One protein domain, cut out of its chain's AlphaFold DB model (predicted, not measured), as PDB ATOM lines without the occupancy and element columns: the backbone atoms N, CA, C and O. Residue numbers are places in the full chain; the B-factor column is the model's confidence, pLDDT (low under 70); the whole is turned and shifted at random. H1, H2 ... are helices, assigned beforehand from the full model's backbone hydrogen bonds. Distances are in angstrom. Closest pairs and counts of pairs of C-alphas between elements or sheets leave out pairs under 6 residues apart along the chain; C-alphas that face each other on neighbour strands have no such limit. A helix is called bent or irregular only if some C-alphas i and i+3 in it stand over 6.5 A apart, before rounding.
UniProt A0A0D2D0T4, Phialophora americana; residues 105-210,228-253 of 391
ATOM      1  N   SER A 105     -22.044  55.084   9.023       96.81
ATOM      2  CA  SER A 105     -23.071  56.084   9.342       96.81
ATOM      3  C   SER A 105     -22.466  57.342   9.982       96.81
ATOM      4  O   SER A 105     -22.764  58.469   9.577       96.81
ATOM      5  N   ASN A 106     -21.517  57.177  10.906       97.62
ATOM      6  CA  ASN A 106     -20.793  58.282  11.532       97.62
ATOM      7  C   ASN A 106     -19.922  59.056  10.542       97.62
ATOM      8  O   ASN A 106     -19.950  60.291  10.550       97.62
ATOM      9  N   LYS A 107     -19.209  58.361   9.648       97.06
ATOM     10  CA  LYS A 107     -18.489  58.996   8.532       97.06
ATOM     11  C   LYS A 107     -19.434  59.867   7.703       97.06
ATOM     12  O   LYS A 107     -19.133  61.036   7.464       97.06
ATOM     13  N   ASP A 108     -20.571  59.321   7.281       96.75
ATOM     14  CA  ASP A 108     -21.522  60.029   6.422       96.75
ATOM     15  C   ASP A 108     -22.160  61.219   7.144       96.75
ATOM     16  O   ASP A 108     -22.260  62.311   6.579       96.75
ATOM     17  N   ARG A 109     -22.506  61.064   8.425       96.06
ATOM     18  CA  ARG A 109     -22.999  62.150   9.282       96.06
ATOM     19  C   ARG A 109     -21.994  63.299   9.382       96.06
ATOM     20  O   ARG A 109     -22.378  64.459   9.206       96.06
ATOM     21  N   ILE A 110     -20.718  62.992   9.621       96.50
ATOM     22  CA  ILE A 110     -19.642  63.990   9.708       96.50
ATOM     23  C   ILE A 110     -19.460  64.712   8.369       96.50
ATOM     24  O   ILE A 110     -19.461  65.944   8.342       96.50
ATOM     25  N   LEU A 111     -19.372  63.975   7.257       96.31
ATOM     26  CA  LEU A 111     -19.220  64.553   5.917       96.31
ATOM     27  C   LEU A 111     -20.403  65.452   5.542       96.31
ATOM     28  O   LEU A 111     -20.211  66.564   5.047       96.31
ATOM     29  N   ASN A 112     -21.628  65.009   5.825       95.69
ATOM     30  CA  ASN A 112     -22.838  65.778   5.553       95.69
ATOM     31  C   ASN A 112     -22.908  67.055   6.400       95.69
ATOM     32  O   ASN A 112     -23.257  68.119   5.882       95.69
ATOM     33  N   SER A 113     -22.549  66.971   7.683       94.44
ATOM     34  CA  SER A 113     -22.480  68.131   8.576       94.44
ATOM     35  C   SER A 113     -21.428  69.140   8.101       94.44
ATOM     36  O   SER A 113     -21.748  70.307   7.863       94.44
ATOM     37  N   ALA A 114     -20.200  68.678   7.846       94.50
ATOM     38  CA  ALA A 114     -19.112  69.506   7.330       94.50
ATOM     39  C   ALA A 114     -19.471  70.160   5.983       94.50
ATOM     40  O   ALA A 114     -19.259  71.359   5.808       94.50
ATOM     41  N   SER A 115     -20.096  69.419   5.063       95.75
ATOM     42  CA  SER A 115     -20.566  69.942   3.774       95.75
ATOM     43  C   SER A 115     -21.595  71.065   3.942       95.75
ATOM     44  O   SER A 115     -21.500  72.100   3.277       95.75
ATOM     45  N   LYS A 116     -22.557  70.922   4.865       94.31
ATOM     46  CA  LYS A 116     -23.546  71.974   5.163       94.31
ATOM     47  C   LYS A 116     -22.887  73.234   5.736       94.31
ATOM     48  O   LYS A 116     -23.203  74.334   5.284       94.31
ATOM     49  N   ILE A 117     -21.949  73.085   6.673       92.94
ATOM     50  CA  ILE A 117     -21.207  74.214   7.267       92.94
ATOM     51  C   ILE A 117     -20.352  74.918   6.201       92.94
ATOM     52  O   ILE A 117     -20.353  76.147   6.111       92.94
ATOM     53  N   PHE A 118     -19.679  74.155   5.340       94.00
ATOM     54  CA  PHE A 118     -18.852  74.701   4.267       94.00
ATOM     55  C   PHE A 118     -19.678  75.432   3.199       94.00
ATOM     56  O   PHE A 118     -19.268  76.485   2.710       94.00
ATOM     57  N   LYS A 119     -20.878  74.935   2.866       94.38
ATOM     58  CA  LYS A 119     -21.804  75.633   1.956       94.38
ATOM     59  C   LYS A 119     -22.154  77.035   2.467       94.38
ATOM     60  O   LYS A 119     -22.173  77.963   1.662       94.38
ATOM     61  N   GLN A 120     -22.348  77.208   3.778       92.12
ATOM     62  CA  GLN A 120     -22.602  78.519   4.395       92.12
ATOM     63  C   GLN A 120     -21.396  79.465   4.297       92.12
ATOM     64  O   GLN A 120     -21.568  80.657   4.037       92.12
ATOM     65  N   PHE A 121     -20.173  78.943   4.450       92.69
ATOM     66  CA  PHE A 121     -18.954  79.712   4.180       92.69
ATOM     67  C   PHE A 121     -18.902  80.157   2.713       92.69
ATOM     68  O   PHE A 121     -18.740  81.342   2.437       92.69
ATOM     69  N   ARG A 122     -19.109  79.228   1.772       93.56
ATOM     70  CA  ARG A 122     -19.024  79.492   0.327       93.56
ATOM     71  C   ARG A 122     -20.048  80.525  -0.157       93.56
ATOM     72  O   ARG A 122     -19.736  81.292  -1.059       93.56
ATOM     73  N   GLN A 123     -21.250  80.548   0.423       94.25
ATOM     74  CA  GLN A 123     -22.304  81.505   0.061       94.25
ATOM     75  C   GLN A 123     -21.987  82.946   0.489       94.25
ATOM     76  O   GLN A 123     -22.354  83.879  -0.219       94.25
ATOM     77  N   ALA A 124     -21.305  83.147   1.622       92.38
ATOM     78  CA  ALA A 124     -20.946  84.482   2.102       92.38
ATOM     79  C   ALA A 124     -19.598  84.490   2.859       92.38
ATOM     80  O   ALA A 124     -19.584  84.667   4.081       92.38
ATOM     81  N   PRO A 125     -18.448  84.361   2.167       90.06
ATOM     82  CA  PRO A 125     -17.151  84.119   2.812       90.06
ATOM     83  C   PRO A 125     -16.715  85.214   3.791       90.06
ATOM     84  O   PRO A 125     -16.174  84.912   4.852       90.06
ATOM     85  N   LYS A 126     -16.996  86.485   3.471       91.50
ATOM     86  CA  LYS A 126     -16.655  87.631   4.332       91.50
ATOM     87  C   LYS A 126     -17.484  87.670   5.623       91.50
ATOM     88  O   LYS A 126     -16.969  88.075   6.656       91.50
ATOM     89  N   ARG A 127     -18.752  87.239   5.572       89.88
ATOM     90  CA  ARG A 127     -19.675  87.238   6.725       89.88
ATOM     91  C   ARG A 127     -19.543  85.970   7.570       89.88
ATOM     92  O   ARG A 127     -19.675  86.025   8.786       89.88
ATOM     93  N   ASN A 128     -19.250  84.842   6.924       90.12
ATOM     94  CA  ASN A 128     -19.249  83.511   7.525       90.12
ATOM     95  C   ASN A 128     -17.841  82.899   7.614       90.12
ATOM     96  O   ASN A 128     -17.709  81.676   7.608       90.12
ATOM     97  N   PHE A 129     -16.776  83.703   7.705       86.62
ATOM     98  CA  PHE A 129     -15.392  83.199   7.724       86.62
ATOM     99  C   PHE A 129     -15.151  82.136   8.815       86.62
ATOM    100  O   PHE A 129     -14.507  81.116   8.571       86.62
ATOM    101  N   GLY A 130     -15.769  82.294   9.994       88.56
ATOM    102  CA  GLY A 130     -15.701  81.314  11.087       88.56
ATOM    103  C   GLY A 130     -16.253  79.920  10.739       88.56
ATOM    104  O   GLY A 130     -15.866  78.933  11.366       88.56
ATOM    105  N   CYS A 131     -17.112  79.794   9.720       89.94
ATOM    106  CA  CYS A 131     -17.601  78.500   9.239       89.94
ATOM    107  C   CYS A 131     -16.490  77.647   8.607       89.94
ATOM    108  O   CYS A 131     -16.573  76.422   8.666       89.94
ATOM    109  N   LEU A 132     -15.427  78.253   8.067       90.44
ATOM    110  CA  LEU A 132     -14.293  77.501   7.526       90.44
ATOM    111  C   LEU A 132     -13.561  76.733   8.638       90.44
ATOM    112  O   LEU A 132     -13.399  75.519   8.545       90.44
ATOM    113  N   SER A 133     -13.217  77.406   9.741       92.00
ATOM    114  CA  SER A 133     -12.620  76.755  10.921       92.00
ATOM    115  C   SER A 133     -13.546  75.684  11.513       92.00
ATOM    116  O   SER A 133     -13.106  74.570  11.797       92.00
ATOM    117  N   LYS A 134     -14.855  75.965  11.611       92.81
ATOM    118  CA  LYS A 134     -15.852  74.974  12.057       92.81
ATOM    119  C   LYS A 134     -15.918  73.747  11.145       92.81
ATOM    120  O   LYS A 134     -16.113  72.648  11.650       92.81
ATOM    121  N   THR A 135     -15.722  73.914   9.836       93.31
ATOM    122  CA  THR A 135     -15.666  72.796   8.878       93.31
ATOM    123  C   THR A 135     -14.477  71.886   9.178       93.31
ATOM    124  O   THR A 135     -14.655  70.677   9.306       93.31
ATOM    125  N   PHE A 136     -13.279  72.452   9.364       94.00
ATOM    126  CA  PHE A 136     -12.092  71.670   9.726       94.00
ATOM    127  C   PHE A 136     -12.249  70.974  11.083       94.00
ATOM    128  O   PHE A 136     -11.930  69.794  11.207       94.00
ATOM    129  N   ASN A 137     -12.818  71.659  12.079       93.81
ATOM    130  CA  ASN A 137     -13.100  71.058  13.385       93.81
ATOM    131  C   ASN A 137     -14.118  69.912  13.290       93.81
ATOM    132  O   ASN A 137     -13.942  68.894  13.954       93.81
ATOM    133  N   ALA A 138     -15.143  70.041  12.443       93.81
ATOM    134  CA  ALA A 138     -16.119  68.981  12.202       93.81
ATOM    135  C   ALA A 138     -15.495  67.761  11.503       93.81
ATOM    136  O   ALA A 138     -15.860  66.634  11.820       93.81
ATOM    137  N   LEU A 139     -14.542  67.966  10.587       95.88
ATOM    138  CA  LEU A 139     -13.832  66.884   9.888       95.88
ATOM    139  C   LEU A 139     -12.732  66.221  10.726       95.88
ATOM    140  O   LEU A 139     -12.315  65.109  10.398       95.88
ATOM    141  N   LYS A 140     -12.273  66.868  11.804       96.56
ATOM    142  CA  LYS A 140     -11.170  66.387  12.647       96.56
ATOM    143  C   LYS A 140     -11.313  64.914  13.063       96.56
ATOM    144  O   LYS A 140     -10.334  64.194  12.883       96.56
ATOM    145  N   PRO A 141     -12.469  64.417  13.551       96.31
ATOM    146  CA  PRO A 141     -12.579  63.015  13.954       96.31
ATOM    147  C   PRO A 141     -12.369  62.040  12.789       96.31
ATOM    148  O   PRO A 141     -11.691  61.029  12.948       96.31
ATOM    149  N   LEU A 142     -12.879  62.373  11.599       95.75
ATOM    150  CA  LEU A 142     -12.696  61.555  10.400       95.75
ATOM    151  C   LEU A 142     -11.240  61.575   9.919       95.75
ATOM    152  O   LEU A 142     -10.703  60.531   9.553       95.75
ATOM    153  N   MET A 143     -10.583  62.738   9.956       95.19
ATOM    154  CA  MET A 143      -9.152  62.848   9.655       95.19
ATOM    155  C   MET A 143      -8.314  62.010  10.621       95.19
ATOM    156  O   MET A 143      -7.451  61.256  10.182       95.19
ATOM    157  N   THR A 144      -8.591  62.098  11.927       95.44
ATOM    158  CA  THR A 144      -7.920  61.282  12.943       95.44
ATOM    159  C   THR A 144      -8.110  59.797  12.657       95.44
ATOM    160  O   THR A 144      -7.117  59.084  12.557       95.44
ATOM    161  N   GLN A 145      -9.345  59.335  12.438       95.56
ATOM    162  CA  GLN A 145      -9.610  57.930  12.120       95.56
ATOM    163  C   GLN A 145      -8.883  57.468  10.852       95.56
ATOM    164  O   GLN A 145      -8.327  56.374  10.829       95.56
ATOM    165  N   THR A 146      -8.855  58.307   9.812       93.75
ATOM    166  CA  THR A 146      -8.161  58.003   8.552       93.75
ATOM    167  C   THR A 146      -6.660  57.820   8.775       93.75
ATOM    168  O   THR A 146      -6.065  56.920   8.191       93.75
ATOM    169  N   MET A 147      -6.049  58.625   9.650       93.94
ATOM    170  CA  MET A 147      -4.635  58.476  10.009       93.94
ATOM    171  C   MET A 147      -4.385  57.207  10.837       93.94
ATOM    172  O   MET A 147      -3.437  56.485  10.546       93.94
ATOM    173  N   LEU A 148      -5.243  56.905  11.824       92.69
ATOM    174  CA  LEU A 148      -5.125  55.692  12.651       92.69
ATOM    175  C   LEU A 148      -5.239  54.412  11.808       92.69
ATOM    176  O   LEU A 148      -4.469  53.475  11.987       92.69
ATOM    177  N   MET A 149      -6.153  54.398  10.836       91.56
ATOM    178  CA  MET A 149      -6.374  53.273   9.919       91.56
ATOM    179  C   MET A 149      -5.579  53.362   8.611       91.56
ATOM    180  O   MET A 149      -5.835  52.593   7.685       91.56
ATOM    181  N   GLY A 150      -4.596  54.261   8.505       89.06
ATOM    182  CA  GLY A 150      -3.836  54.464   7.267       89.06
ATOM    183  C   GLY A 150      -3.145  53.194   6.754       89.06
ATOM    184  O   GLY A 150      -3.007  53.007   5.548       89.06
ATOM    185  N   TYR A 151      -2.787  52.267   7.647       90.31
ATOM    186  CA  TYR A 151      -2.208  50.969   7.285       90.31
ATOM    187  C   TYR A 151      -3.160  50.082   6.463       90.31
ATOM    188  O   TYR A 151      -2.694  49.281   5.655       90.31
ATOM    189  N   ILE A 152      -4.481  50.252   6.597       93.31
ATOM    190  CA  ILE A 152      -5.477  49.490   5.828       93.31
ATOM    191  C   ILE A 152      -5.348  49.790   4.333       93.31
ATOM    192  O   ILE A 152      -5.551  48.899   3.509       93.31
ATOM    193  N   PHE A 153      -4.944  51.011   3.960       93.88
ATOM    194  CA  PHE A 153      -4.639  51.335   2.565       93.88
ATOM    195  C   PHE A 153      -3.524  50.439   2.017       93.88
ATOM    196  O   PHE A 153      -3.644  49.915   0.911       93.88
ATOM    197  N   ALA A 154      -2.475  50.199   2.812       94.69
ATOM    198  CA  ALA A 154      -1.376  49.333   2.406       94.69
ATOM    199  C   ALA A 154      -1.852  47.899   2.141       94.69
ATOM    200  O   ALA A 154      -1.337  47.254   1.238       94.69
ATOM    201  N   PHE A 155      -2.881  47.425   2.850       95.94
ATOM    202  CA  PHE A 155      -3.461  46.093   2.642       95.94
ATOM    203  C   PHE A 155      -4.277  45.955   1.357       95.94
ATOM    204  O   PHE A 155      -4.554  44.825   0.970       95.94
ATOM    205  N   HIS A 156      -4.642  47.062   0.703       95.25
ATOM    206  CA  HIS A 156      -5.362  47.091  -0.576       95.25
ATOM    207  C   HIS A 156      -4.434  47.256  -1.790       95.25
ATOM    208  O   HIS A 156      -4.906  47.313  -2.927       95.25
ATOM    209  N   LEU A 157      -3.120  47.351  -1.570       96.25
ATOM    210  CA  LEU A 157      -2.133  47.412  -2.644       96.25
ATOM    211  C   LEU A 157      -2.048  46.073  -3.410       96.25
ATOM    212  O   LEU A 157      -2.525  45.044  -2.924       96.25
ATOM    213  N   PRO A 158      -1.421  46.049  -4.605       97.12
ATOM    214  CA  PRO A 158      -1.141  44.806  -5.320       97.12
ATOM    215  C   PRO A 158      -0.445  43.761  -4.441       97.12
ATOM    216  O   PRO A 158       0.388  44.104  -3.601       97.12
ATOM    217  N   ALA A 159      -0.740  42.479  -4.686       96.06
ATOM    218  CA  ALA A 159      -0.336  41.377  -3.811       96.06
ATOM    219  C   ALA A 159       1.157  41.358  -3.469       96.06
ATOM    220  O   ALA A 159       1.508  41.144  -2.314       96.06
ATOM    221  N   ALA A 160       2.028  41.658  -4.435       97.38
ATOM    222  CA  ALA A 160       3.471  41.729  -4.211       97.38
ATOM    223  C   ALA A 160       3.860  42.746  -3.119       97.38
ATOM    224  O   ALA A 160       4.711  42.453  -2.284       97.38
ATOM    225  N   LEU A 161       3.214  43.918  -3.077       97.31
ATOM    226  CA  LEU A 161       3.508  44.954  -2.080       97.31
ATOM    227  C   LEU A 161       2.980  44.582  -0.694       97.31
ATOM    228  O   LEU A 161       3.650  44.838   0.303       97.31
ATOM    229  N   VAL A 162       1.803  43.957  -0.624       97.00
ATOM    230  CA  VAL A 162       1.230  43.492   0.647       97.00
ATOM    231  C   VAL A 162       2.066  42.356   1.228       97.00
ATOM    232  O   VAL A 162       2.422  42.397   2.401       97.00
ATOM    233  N   LYS A 163       2.436  41.376   0.398       96.88
ATOM    234  CA  LYS A 163       3.343  40.279   0.765       96.88
ATOM    235  C   LYS A 163       4.668  40.814   1.294       96.88
ATOM    236  O   LYS A 163       5.072  40.461   2.400       96.88
ATOM    237  N   TYR A 164       5.267  41.755   0.562       97.06
ATOM    238  CA  TYR A 164       6.492  42.421   0.984       97.06
ATOM    239  C   TYR A 164       6.327  43.144   2.327       97.06
ATOM    240  O   TYR A 164       7.170  42.979   3.201       97.06
ATOM    241  N   LEU A 165       5.232  43.882   2.550       96.12
ATOM    242  CA  LEU A 165       4.966  44.568   3.823       96.12
ATOM    243  C   LEU A 165       4.993  43.615   5.032       96.12
ATOM    244  O   LEU A 165       5.473  44.003   6.098       96.12
ATOM    245  N   GLY A 166       4.506  42.383   4.870       94.88
ATOM    246  CA  GLY A 166       4.462  41.381   5.938       94.88
ATOM    247  C   GLY A 166       5.832  40.898   6.408       94.88
ATOM    248  O   GLY A 166       5.998  40.568   7.583       94.88
ATOM    249  N   VAL A 167       6.818  40.881   5.508       96.19
ATOM    250  CA  VAL A 167       8.153  40.309   5.757       96.19
ATOM    251  C   VAL A 167       9.269  41.356   5.797       96.19
ATOM    252  O   VAL A 167      10.326  41.124   6.393       96.19
ATOM    253  N   ALA A 168       9.039  42.534   5.217       96.25
ATOM    254  CA  ALA A 168      10.010  43.614   5.128       96.25
ATOM    255  C   ALA A 168      10.504  44.079   6.504       96.25
ATOM    256  O   ALA A 168       9.806  44.030   7.521       96.25
ATOM    257  N   GLY A 169      11.751  44.561   6.529       95.25
ATOM    258  CA  GLY A 169      12.365  45.093   7.745       95.25
ATOM    259  C   GLY A 169      12.436  44.072   8.883       95.25
ATOM    260  O   GLY A 169      12.283  44.457  10.040       95.25
ATOM    261  N   ASN A 170      12.635  42.787   8.563       95.00
ATOM    262  CA  ASN A 170      12.609  41.687   9.529       95.00
ATOM    263  C   ASN A 170      11.270  41.631  10.289       95.00
ATOM    264  O   ASN A 170      11.230  41.706  11.525       95.00
ATOM    265  N   TYR A 171      10.179  41.538   9.518       96.19
ATOM    266  CA  TYR A 171       8.799  41.465  10.008       96.19
ATOM    267  C   TYR A 171       8.396  42.658  10.888       96.19
ATOM    268  O   TYR A 171       7.657  42.506  11.866       96.19
ATOM    269  N   SER A 172       8.912  43.854  10.589       95.44
ATOM    270  CA  SER A 172       8.769  45.031  11.460       95.44
ATOM    271  C   SER A 172       7.308  45.399  11.723       95.44
ATOM    272  O   SER A 172       6.972  45.767  12.848       95.44
ATOM    273  N   PHE A 173       6.436  45.233  10.725       95.06
ATOM    274  CA  PHE A 173       5.004  45.496  10.846       95.06
ATOM    275  C   PHE A 173       4.348  44.591  11.898       95.06
ATOM    276  O   PHE A 173       3.754  45.076  12.860       95.06
ATOM    277  N   ILE A 174       4.516  43.271  11.768       94.38
ATOM    278  CA  ILE A 174       3.914  42.276  12.668       94.38
ATOM    279  C   ILE A 174       4.531  42.361  14.066       94.38
ATOM    280  O   ILE A 174       3.821  42.287  15.070       94.38
ATOM    281  N   ARG A 175       5.848  42.572  14.158       94.38
ATOM    282  CA  ARG A 175       6.528  42.790  15.442       94.38
ATOM    283  C   ARG A 175       6.032  44.058  16.128       94.38
ATOM    284  O   ARG A 175       5.827  44.037  17.336       94.38
ATOM    285  N   GLY A 176       5.820  45.137  15.375       93.56
ATOM    286  CA  GLY A 176       5.269  46.392  15.883       93.56
ATOM    287  C   GLY A 176       3.833  46.236  16.380       93.56
ATOM    288  O   GLY A 176       3.523  46.685  17.483       93.56
ATOM    289  N   ALA A 177       2.982  45.544  15.616       92.25
ATOM    290  CA  ALA A 177       1.610  45.236  16.010       92.25
ATOM    291  C   ALA A 177       1.573  44.431  17.317       92.25
ATOM    292  O   ALA A 177       0.946  44.869  18.281       92.25
ATOM    293  N   ASN A 178       2.333  43.332  17.394       93.06
ATOM    294  CA  ASN A 178       2.449  42.528  18.610       93.06
ATOM    295  C   ASN A 178       2.988  43.348  19.786       93.06
ATOM    296  O   ASN A 178       2.378  43.364  20.850       93.06
ATOM    297  N   TRP A 179       4.088  44.084  19.596       92.44
ATOM    298  CA  TRP A 179       4.680  44.930  20.635       92.44
ATOM    299  C   TRP A 179       3.691  45.971  21.173       92.44
ATOM    300  O   TRP A 179       3.653  46.194  22.380       92.44
ATOM    301  N   SER A 180       2.843  46.551  20.314       91.38
ATOM    302  CA  SER A 180       1.819  47.528  20.719       91.38
ATOM    303  C   SER A 180       0.735  46.955  21.643       91.38
ATOM    304  O   SER A 180       0.057  47.715  22.337       91.38
ATOM    305  N   GLY A 181       0.573  45.627  21.674       90.44
ATOM    306  CA  GLY A 181      -0.321  44.945  22.609       90.44
ATOM    307  C   GLY A 181       0.202  44.886  24.037       90.44
ATOM    308  O   GLY A 181      -0.577  44.714  24.974       90.44
ATOM    309  N   TYR A 182       1.502  45.109  24.219       91.62
ATOM    310  CA  TYR A 182       2.157  45.074  25.514       91.62
ATOM    311  C   TYR A 182       2.568  46.482  25.960       91.62
ATOM    312  O   TYR A 182       2.905  47.357  25.163       91.62
ATOM    313  N   GLY A 183       2.561  46.710  27.274       84.38
ATOM    314  CA  GLY A 183       3.090  47.947  27.849       84.38
ATOM    315  C   GLY A 183       4.590  48.104  27.574       84.38
ATOM    316  O   GLY A 183       5.328  47.121  27.461       84.38
ATOM    317  N   LYS A 184       5.068  49.353  27.507       84.44
ATOM    318  CA  LYS A 184       6.497  49.654  27.327       84.44
ATOM    319  C   LYS A 184       7.328  48.960  28.417       84.44
ATOM    320  O   LYS A 184       7.109  49.192  29.600       84.44
ATOM    321  N   GLY A 185       8.293  48.132  28.011       83.81
ATOM    322  CA  GLY A 185       9.153  47.379  28.935       83.81
ATOM    323  C   GLY A 185       8.480  46.171  29.597       83.81
ATOM    324  O   GLY A 185       9.003  45.663  30.588       83.81
ATOM    325  N   SER A 186       7.332  45.710  29.083       89.38
ATOM    326  CA  SER A 186       6.671  44.508  29.595       89.38
ATOM    327  C   SER A 186       7.590  43.289  29.525       89.38
ATOM    328  O   SER A 186       8.192  43.009  28.490       89.38
ATOM    329  N   LYS A 187       7.639  42.531  30.625       91.19
ATOM    330  CA  LYS A 187       8.334  41.238  30.701       91.19
ATOM    331  C   LYS A 187       7.533  40.090  30.079       91.19
ATOM    332  O   LYS A 187       8.094  39.022  29.896       91.19
ATOM    333  N   GLU A 188       6.251  40.307  29.782       91.12
ATOM    334  CA  GLU A 188       5.362  39.312  29.157       91.12
ATOM    335  C   GLU A 188       5.470  39.325  27.620       91.12
ATOM    336  O   GLU A 188       4.913  38.458  26.953       91.12
ATOM    337  N   TYR A 189       6.178  40.304  27.043       92.25
ATOM    338  CA  TYR A 189       6.390  40.375  25.600       92.25
ATOM    339  C   TYR A 189       7.560  39.484  25.173       92.25
ATOM    340  O   TYR A 189       8.729  39.821  25.386       92.25
ATOM    341  N   HIS A 190       7.241  38.381  24.500       92.56
ATOM    342  CA  HIS A 190       8.216  37.465  23.919       92.56
ATOM    343  C   HIS A 190       8.049  37.414  22.403       92.56
ATOM    344  O   HIS A 190       7.114  36.807  21.885       92.56
ATOM    345  N   VAL A 191       8.978  38.045  21.675       91.94
ATOM    346  CA  VAL A 191       8.873  38.193  20.216       91.94
ATOM    347  C   VAL A 191       8.733  36.848  19.501       91.94
ATOM    348  O   VAL A 191       7.924  36.740  18.592       91.94
ATOM    349  N   GLN A 192       9.459  35.811  19.922       91.88
ATOM    350  CA  GLN A 192       9.398  34.489  19.297       91.88
ATOM    351  C   GLN A 192       8.004  33.868  19.427       91.88
ATOM    352  O   GLN A 192       7.466  33.360  18.448       91.88
ATOM    353  N   GLU A 193       7.388  33.969  20.607       90.88
ATOM    354  CA  GLU A 193       6.043  33.444  20.851       90.88
ATOM    355  C   GLU A 193       4.975  34.238  20.088       90.88
ATOM    356  O   GLU A 193       4.067  33.647  19.499       90.88
ATOM    357  N   CYS A 194       5.091  35.568  20.057       92.12
ATOM    358  CA  CYS A 194       4.198  36.430  19.285       92.12
ATOM    359  C   CYS A 194       4.273  36.122  17.784       92.12
ATOM    360  O   CYS A 194       3.244  36.040  17.113       92.12
ATOM    361  N   MET A 195       5.483  35.923  17.263       92.88
ATOM    362  CA  MET A 195       5.702  35.586  15.858       92.88
ATOM    363  C   MET A 195       5.148  34.197  15.534       92.88
ATOM    364  O   MET A 195       4.374  34.086  14.590       92.88
ATOM    365  N   ALA A 196       5.437  33.176  16.345       91.00
ATOM    366  CA  ALA A 196       4.865  31.838  16.167       91.00
ATOM    367  C   ALA A 196       3.327  31.863  16.221       91.00
ATOM    368  O   ALA A 196       2.657  31.301  15.364       91.00
ATOM    369  N   SER A 197       2.754  32.606  17.176       89.56
ATOM    370  CA  SER A 197       1.297  32.765  17.294       89.56
ATOM    371  C   SER A 197       0.675  33.500  16.109       89.56
ATOM    372  O   SER A 197      -0.480  33.252  15.788       89.56
ATOM    373  N   SER A 198       1.411  34.430  15.497       91.75
ATOM    374  CA  SER A 198       0.943  35.130  14.304       91.75
ATOM    375  C   SER A 198       0.979  34.170  13.119       91.75
ATOM    376  O   SER A 198      -0.039  33.953  12.479       91.75
ATOM    377  N   PHE A 199       2.128  33.553  12.849       91.88
ATOM    378  CA  PHE A 199       2.337  32.796  11.617       91.88
ATOM    379  C   PHE A 199       1.721  31.392  11.598       91.88
ATOM    380  O   PHE A 199       1.523  30.845  10.514       91.88
ATOM    381  N   GLY A 200       1.354  30.849  12.760       90.88
ATOM    382  CA  GLY A 200       0.766  29.520  12.861       90.88
ATOM    383  C   GLY A 200       1.807  28.399  12.735       90.88
ATOM    384  O   GLY A 200       2.998  28.651  12.947       90.88
ATOM    385  N   PRO A 201       1.367  27.163  12.436       91.19
ATOM    386  CA  PRO A 201       2.251  26.010  12.366       91.19
ATOM    387  C   PRO A 201       3.240  26.129  11.200       91.19
ATOM    388  O   PRO A 201       2.904  26.591  10.107       91.19
ATOM    389  N   GLY A 202       4.469  25.670  11.420       90.56
ATOM    390  CA  GLY A 202       5.481  25.546  10.378       90.56
ATOM    391  C   GLY A 202       5.192  24.400   9.405       90.56
ATOM    392  O   GLY A 202       4.418  23.485   9.689       90.56
ATOM    393  N   ALA A 203       5.869  24.399   8.253       89.31
ATOM    394  CA  ALA A 203       5.678  23.372   7.223       89.31
ATOM    395  C   ALA A 203       5.976  21.941   7.713       89.31
ATOM    396  O   ALA A 203       5.336  20.998   7.256       89.31
ATOM    397  N   GLU A 204       6.921  21.768   8.642       87.25
ATOM    398  CA  GLU A 204       7.203  20.460   9.250       87.25
ATOM    399  C   GLU A 204       6.133  20.055  10.272       87.25
ATOM    400  O   GLU A 204       5.717  18.900  10.290       87.25
ATOM    401  N   GLU A 205       5.614  21.004  11.056       87.06
ATOM    402  CA  GLU A 205       4.493  20.750  11.974       87.06
ATOM    403  C   GLU A 205       3.234  20.342  11.197       87.06
ATOM    404  O   GLU A 205       2.509  19.446  11.621       87.06
ATOM    405  N   CYS A 206       3.028  20.913  10.004       86.19
ATOM    406  CA  CYS A 206       1.926  20.544   9.115       86.19
ATOM    407  C   CYS A 206       1.994  19.089   8.615       86.19
ATOM    408  O   CYS A 206       0.966  18.525   8.250       86.19
ATOM    409  N   LYS A 207       3.190  18.480   8.582       79.75
ATOM    410  CA  LYS A 207       3.395  17.078   8.170       79.75
ATOM    411  C   LYS A 207       3.259  16.093   9.330       79.75
ATOM    412  O   LYS A 207       3.130  14.895   9.089       79.75
ATOM    413  N   SER A 208       3.333  16.571  10.571       77.19
ATOM    414  CA  SER A 208       3.137  15.733  11.750       77.19
ATOM    415  C   SER A 208       1.653  15.556  12.057       77.19
ATOM    416  O   SER A 208       0.862  16.483  11.894       77.19
ATOM    417  N   SER A 209       1.273  14.363  12.517       64.38
ATOM    418  CA  SER A 209      -0.067  14.123  13.050       64.38
ATOM    419  C   SER A 209      -0.308  14.995  14.280       64.38
ATOM    420  O   SER A 209       0.519  15.022  15.195       64.38
ATOM    421  N   ILE A 210      -1.454  15.671  14.324       66.19
ATOM    422  CA  ILE A 210      -1.905  16.410  15.497       66.19
ATOM    423  C   ILE A 210      -2.181  15.372  16.594       66.19
ATOM    424  O   ILE A 210      -2.926  14.413  16.356       66.19
ATOM    425  N   TYR A 228      -3.276  18.800   9.541       87.88
ATOM    426  CA  TYR A 228      -3.769  20.083   9.047       87.88
ATOM    427  C   TYR A 228      -4.256  19.982   7.594       87.88
ATOM    428  O   TYR A 228      -3.723  19.203   6.796       87.88
ATOM    429  N   GLY A 229      -5.251  20.801   7.247       86.88
ATOM    430  CA  GLY A 229      -5.777  20.876   5.890       86.88
ATOM    431  C   GLY A 229      -4.717  21.315   4.866       86.88
ATOM    432  O   GLY A 229      -3.726  21.976   5.210       86.88
ATOM    433  N   PRO A 230      -4.897  20.982   3.575       90.44
ATOM    434  CA  PRO A 230      -3.902  21.251   2.535       90.44
ATOM    435  C   PRO A 230      -3.602  22.746   2.365       90.44
ATOM    436  O   PRO A 230      -2.487  23.118   1.994       90.44
ATOM    437  N   SER A 231      -4.573  23.614   2.658       94.12
ATOM    438  CA  SER A 231      -4.388  25.060   2.543       94.12
ATOM    439  C   SER A 231      -3.516  25.634   3.669       94.12
ATOM    440  O   SER A 231      -2.797  26.608   3.444       94.12
ATOM    441  N   VAL A 232      -3.510  24.999   4.849       93.69
ATOM    442  CA  VAL A 232      -2.616  25.342   5.966       93.69
ATOM    443  C   VAL A 232      -1.171  25.056   5.577       93.69
ATOM    444  O   VAL A 232      -0.317  25.929   5.719       93.69
ATOM    445  N   LEU A 233      -0.906  23.870   5.012       92.44
ATOM    446  CA  LEU A 233       0.426  23.504   4.530       92.44
ATOM    447  C   LEU A 233       0.899  24.454   3.425       92.44
ATOM    448  O   LEU A 233       2.056  24.866   3.437       92.44
ATOM    449  N   GLU A 234       0.025  24.815   2.480       92.56
ATOM    450  CA  GLU A 234       0.363  25.778   1.428       92.56
ATOM    451  C   GLU A 234       0.749  27.138   2.015       92.56
ATOM    452  O   GLU A 234       1.800  27.684   1.687       92.56
ATOM    453  N   ARG A 235      -0.059  27.650   2.949       94.19
ATOM    454  CA  ARG A 235       0.205  28.907   3.649       94.19
ATOM    455  C   ARG A 235       1.518  28.847   4.442       94.19
ATOM    456  O   ARG A 235       2.299  29.792   4.390       94.19
ATOM    457  N   ALA A 236       1.808  27.728   5.108       92.81
ATOM    458  CA  ALA A 236       3.012  27.530   5.919       92.81
ATOM    459  C   ALA A 236       4.326  27.516   5.110       92.81
ATOM    460  O   ALA A 236       5.405  27.636   5.695       92.81
ATOM    461  N   LYS A 237       4.273  27.398   3.773       91.50
ATOM    462  CA  LYS A 237       5.467  27.444   2.908       91.50
ATOM    463  C   LYS A 237       6.129  28.818   2.869       91.50
ATOM    464  O   LYS A 237       7.324  28.895   2.592       91.50
ATOM    465  N   SER A 238       5.378  29.896   3.104       93.06
ATOM    466  CA  SER A 238       5.912  31.254   3.023       93.06
ATOM    467  C   SER A 238       5.225  32.212   4.002       93.06
ATOM    468  O   SER A 238       4.006  32.393   3.932       93.06
ATOM    469  N   PRO A 239       5.989  32.928   4.849       93.56
ATOM    470  CA  PRO A 239       5.460  34.017   5.672       93.56
ATOM    471  C   PRO A 239       4.730  35.103   4.862       93.56
ATOM    472  O   PRO A 239       3.803  35.742   5.358       93.56
ATOM    473  N   GLU A 240       5.111  35.306   3.601       95.56
ATOM    474  CA  GLU A 240       4.426  36.241   2.707       95.56
ATOM    475  C   GLU A 240       2.985  35.802   2.425       95.56
ATOM    476  O   GLU A 240       2.069  36.625   2.467       95.56
ATOM    477  N   GLU A 241       2.771  34.505   2.179       94.44
ATOM    478  CA  GLU A 241       1.430  33.953   1.969       94.44
ATOM    479  C   GLU A 241       0.602  34.032   3.244       94.44
ATOM    480  O   GLU A 241      -0.567  34.411   3.190       94.44
ATOM    481  N   VAL A 242       1.203  33.753   4.402       94.81
ATOM    482  CA  VAL A 242       0.525  33.907   5.693       94.81
ATOM    483  C   VAL A 242      -0.003  35.333   5.856       94.81
ATOM    484  O   VAL A 242      -1.200  35.532   6.062       94.81
ATOM    485  N   PHE A 243       0.854  36.341   5.680       95.81
ATOM    486  CA  PHE A 243       0.447  37.739   5.824       95.81
ATOM    487  C   PHE A 243      -0.566  38.183   4.758       95.81
ATOM    488  O   PHE A 243      -1.486  38.960   5.041       95.81
ATOM    489  N   TRP A 244      -0.440  37.671   3.531       95.75
ATOM    490  CA  TRP A 244      -1.426  37.900   2.481       95.75
ATOM    491  C   TRP A 244      -2.810  37.384   2.891       95.75
ATOM    492  O   TRP A 244      -3.784  38.121   2.773       95.75
ATOM    493  N   ASN A 245      -2.902  36.172   3.438       95.44
ATOM    494  CA  ASN A 245      -4.165  35.590   3.898       95.44
ATOM    495  C   ASN A 245      -4.770  36.385   5.069       95.44
ATOM    496  O   ASN A 245      -5.931  36.784   5.000       95.44
ATOM    497  N   MET A 246      -3.972  36.730   6.087       93.81
ATOM    498  CA  MET A 246      -4.413  37.550   7.232       93.81
ATOM    499  C   MET A 246      -5.054  38.875   6.814       93.81
ATOM    500  O   MET A 246      -6.064  39.317   7.357       93.81
ATOM    501  N   THR A 247      -4.462  39.534   5.821       95.81
ATOM    502  CA  THR A 247      -4.935  40.836   5.346       95.81
ATOM    503  C   THR A 247      -6.166  40.731   4.433       95.81
ATOM    504  O   THR A 247      -6.752  41.759   4.091       95.81
ATOM    505  N   GLY A 248      -6.607  39.517   4.079       96.88
ATOM    506  CA  GLY A 248      -7.788  39.263   3.247       96.88
ATOM    507  C   GLY A 248      -9.076  39.827   3.835       96.88
ATOM    508  O   GLY A 248      -9.855  40.447   3.114       96.88
ATOM    509  N   TYR A 249      -9.241  39.740   5.156       97.00
ATOM    510  CA  TYR A 249     -10.397  40.288   5.871       97.00
ATOM    511  C   TYR A 249     -10.632  41.776   5.564       97.00
ATOM    512  O   TYR A 249     -11.770  42.218   5.393       97.00
ATOM    513  N   TYR A 250      -9.549  42.544   5.406       95.88
ATOM    514  CA  TYR A 250      -9.605  43.971   5.095       95.88
ATOM    515  C   TYR A 250      -9.991  44.270   3.643       95.88
ATOM    516  O   TYR A 250     -10.507  45.356   3.387       95.88
ATOM    517  N   ARG A 251      -9.746  43.346   2.706       94.75
ATOM    518  CA  ARG A 251      -9.937  43.550   1.259       94.75
ATOM    519  C   ARG A 251     -11.235  42.959   0.723       94.75
ATOM    520  O   ARG A 251     -11.861  43.530  -0.169       94.75
ATOM    521  N   ASP A 252     -11.613  41.793   1.236       95.38
ATOM    522  CA  ASP A 252     -12.559  40.913   0.553       95.38
ATOM    523  C   ASP A 252     -14.002  41.124   1.026       95.38
ATOM    524  O   ASP A 252     -14.947  40.752   0.335       95.38
ATOM    525  N   GLY A 253     -14.195  41.856   2.128       94.62
ATOM    526  CA  GLY A 253     -15.488  42.425   2.497       94.62
ATOM    527  C   GLY A 253     -16.284  41.652   3.546       94.62
ATOM    528  O   GLY A 253     -17.468  41.960   3.704       94.62
TER     529      GLY A 253
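This is residues 105 to 210 and 228 to 253 of the 391 residues of a protein of Phialophora americana (UniProt A0A0D2D0T4). A helical hairpin, H1 and H2a side by side, reaches out as an arm, and H2b leads from it into a looser head of mostly crossed helices, H3 to H8. In the head H7 packs across H4a and H5 crosses H4b, while residues 183 to 188 stick out. The printed part has 132 residues with eight named helices, H1 to H8 in chain order, and no named strand: the class is all helix. The whole is extended, with a radius of gyration of the C-alphas of 22.3 A and spans of 75 by 36 by 25 A, the arm making much of the length.

Begin with H1, residues 105 to 123. H2, residues 130 to 148, was assigned as one helix by its hydrogen bonds but is bent, with C-alphas 138 and 141 7.2 A apart; its arms H2a, 130 to 138, and H2b, 141 to 148, stand at a steep tilt of 45 degrees. H1 and H2a touch as a hairpin, at a shallow tilt of 12 degrees, opposite ways; their closest C-alphas, Ala 114 and Thr 135, are 5.0 A apart. H2b and H3, residues 150 to 155, meet only through their link. H4, residues 159 to 180, likewise assigned as one helix by its hydrogen bonds, is bent, with C-alphas 166 and 169 8.9 A apart; its arms are H4a, 159 to 166, and H4b, 169 to 180, and H4b is itself irregular, with C-alphas 170 and 173 8.6 A apart. With residues 174 to 179 alone, H4b touches H5, residues 191 to 199, about perpendicular at 82 degrees, closest at the C-alphas of Asn 178 and Cys 194, 6.4 A. H6, residues 230 to 236, and H7, residues 239 to 246, touch only at the corner, closest at the C-alphas of Arg 235 and Val 242, 5.4 A. H7 touches H4a, about perpendicular at 78 degrees, with the C-alphas of Lys 163 and Glu 240 closest at 4.6 A. H8, residues 248 to 252, only just touches H3, with 3 pairs of C-alphas within 8 A, the closest being Ile 152 and Tyr 250 at 6.9 A. Every O i to N i+4 pair is within hydrogen-bond range in H1, H2a, H2b, H4a, H5, H6, H7 and H8, against 1 of 2 in H3 and 6 of 8 in H4b.

Find C-alpha 105 at (-23.071, 56.084, 9.342); H1 runs 27.1 A from there to C-alpha 123. H4b spans 16.9 A, H2a 12.4 A and H5 12.1 A. H8 ends at C-alpha 252, (-12.559, 40.913, 0.553).

The C-alphas of Arg 127 and Ser 209 are farthest apart, 76.0 A. Residues 211 to 227 are not printed; C-alphas 210 and 228 are 7.7 A apart across the cut. Of the links printed whole, none is long. Residues 209 to 210 have pLDDT under 70; the mean of the printed part is 92.6.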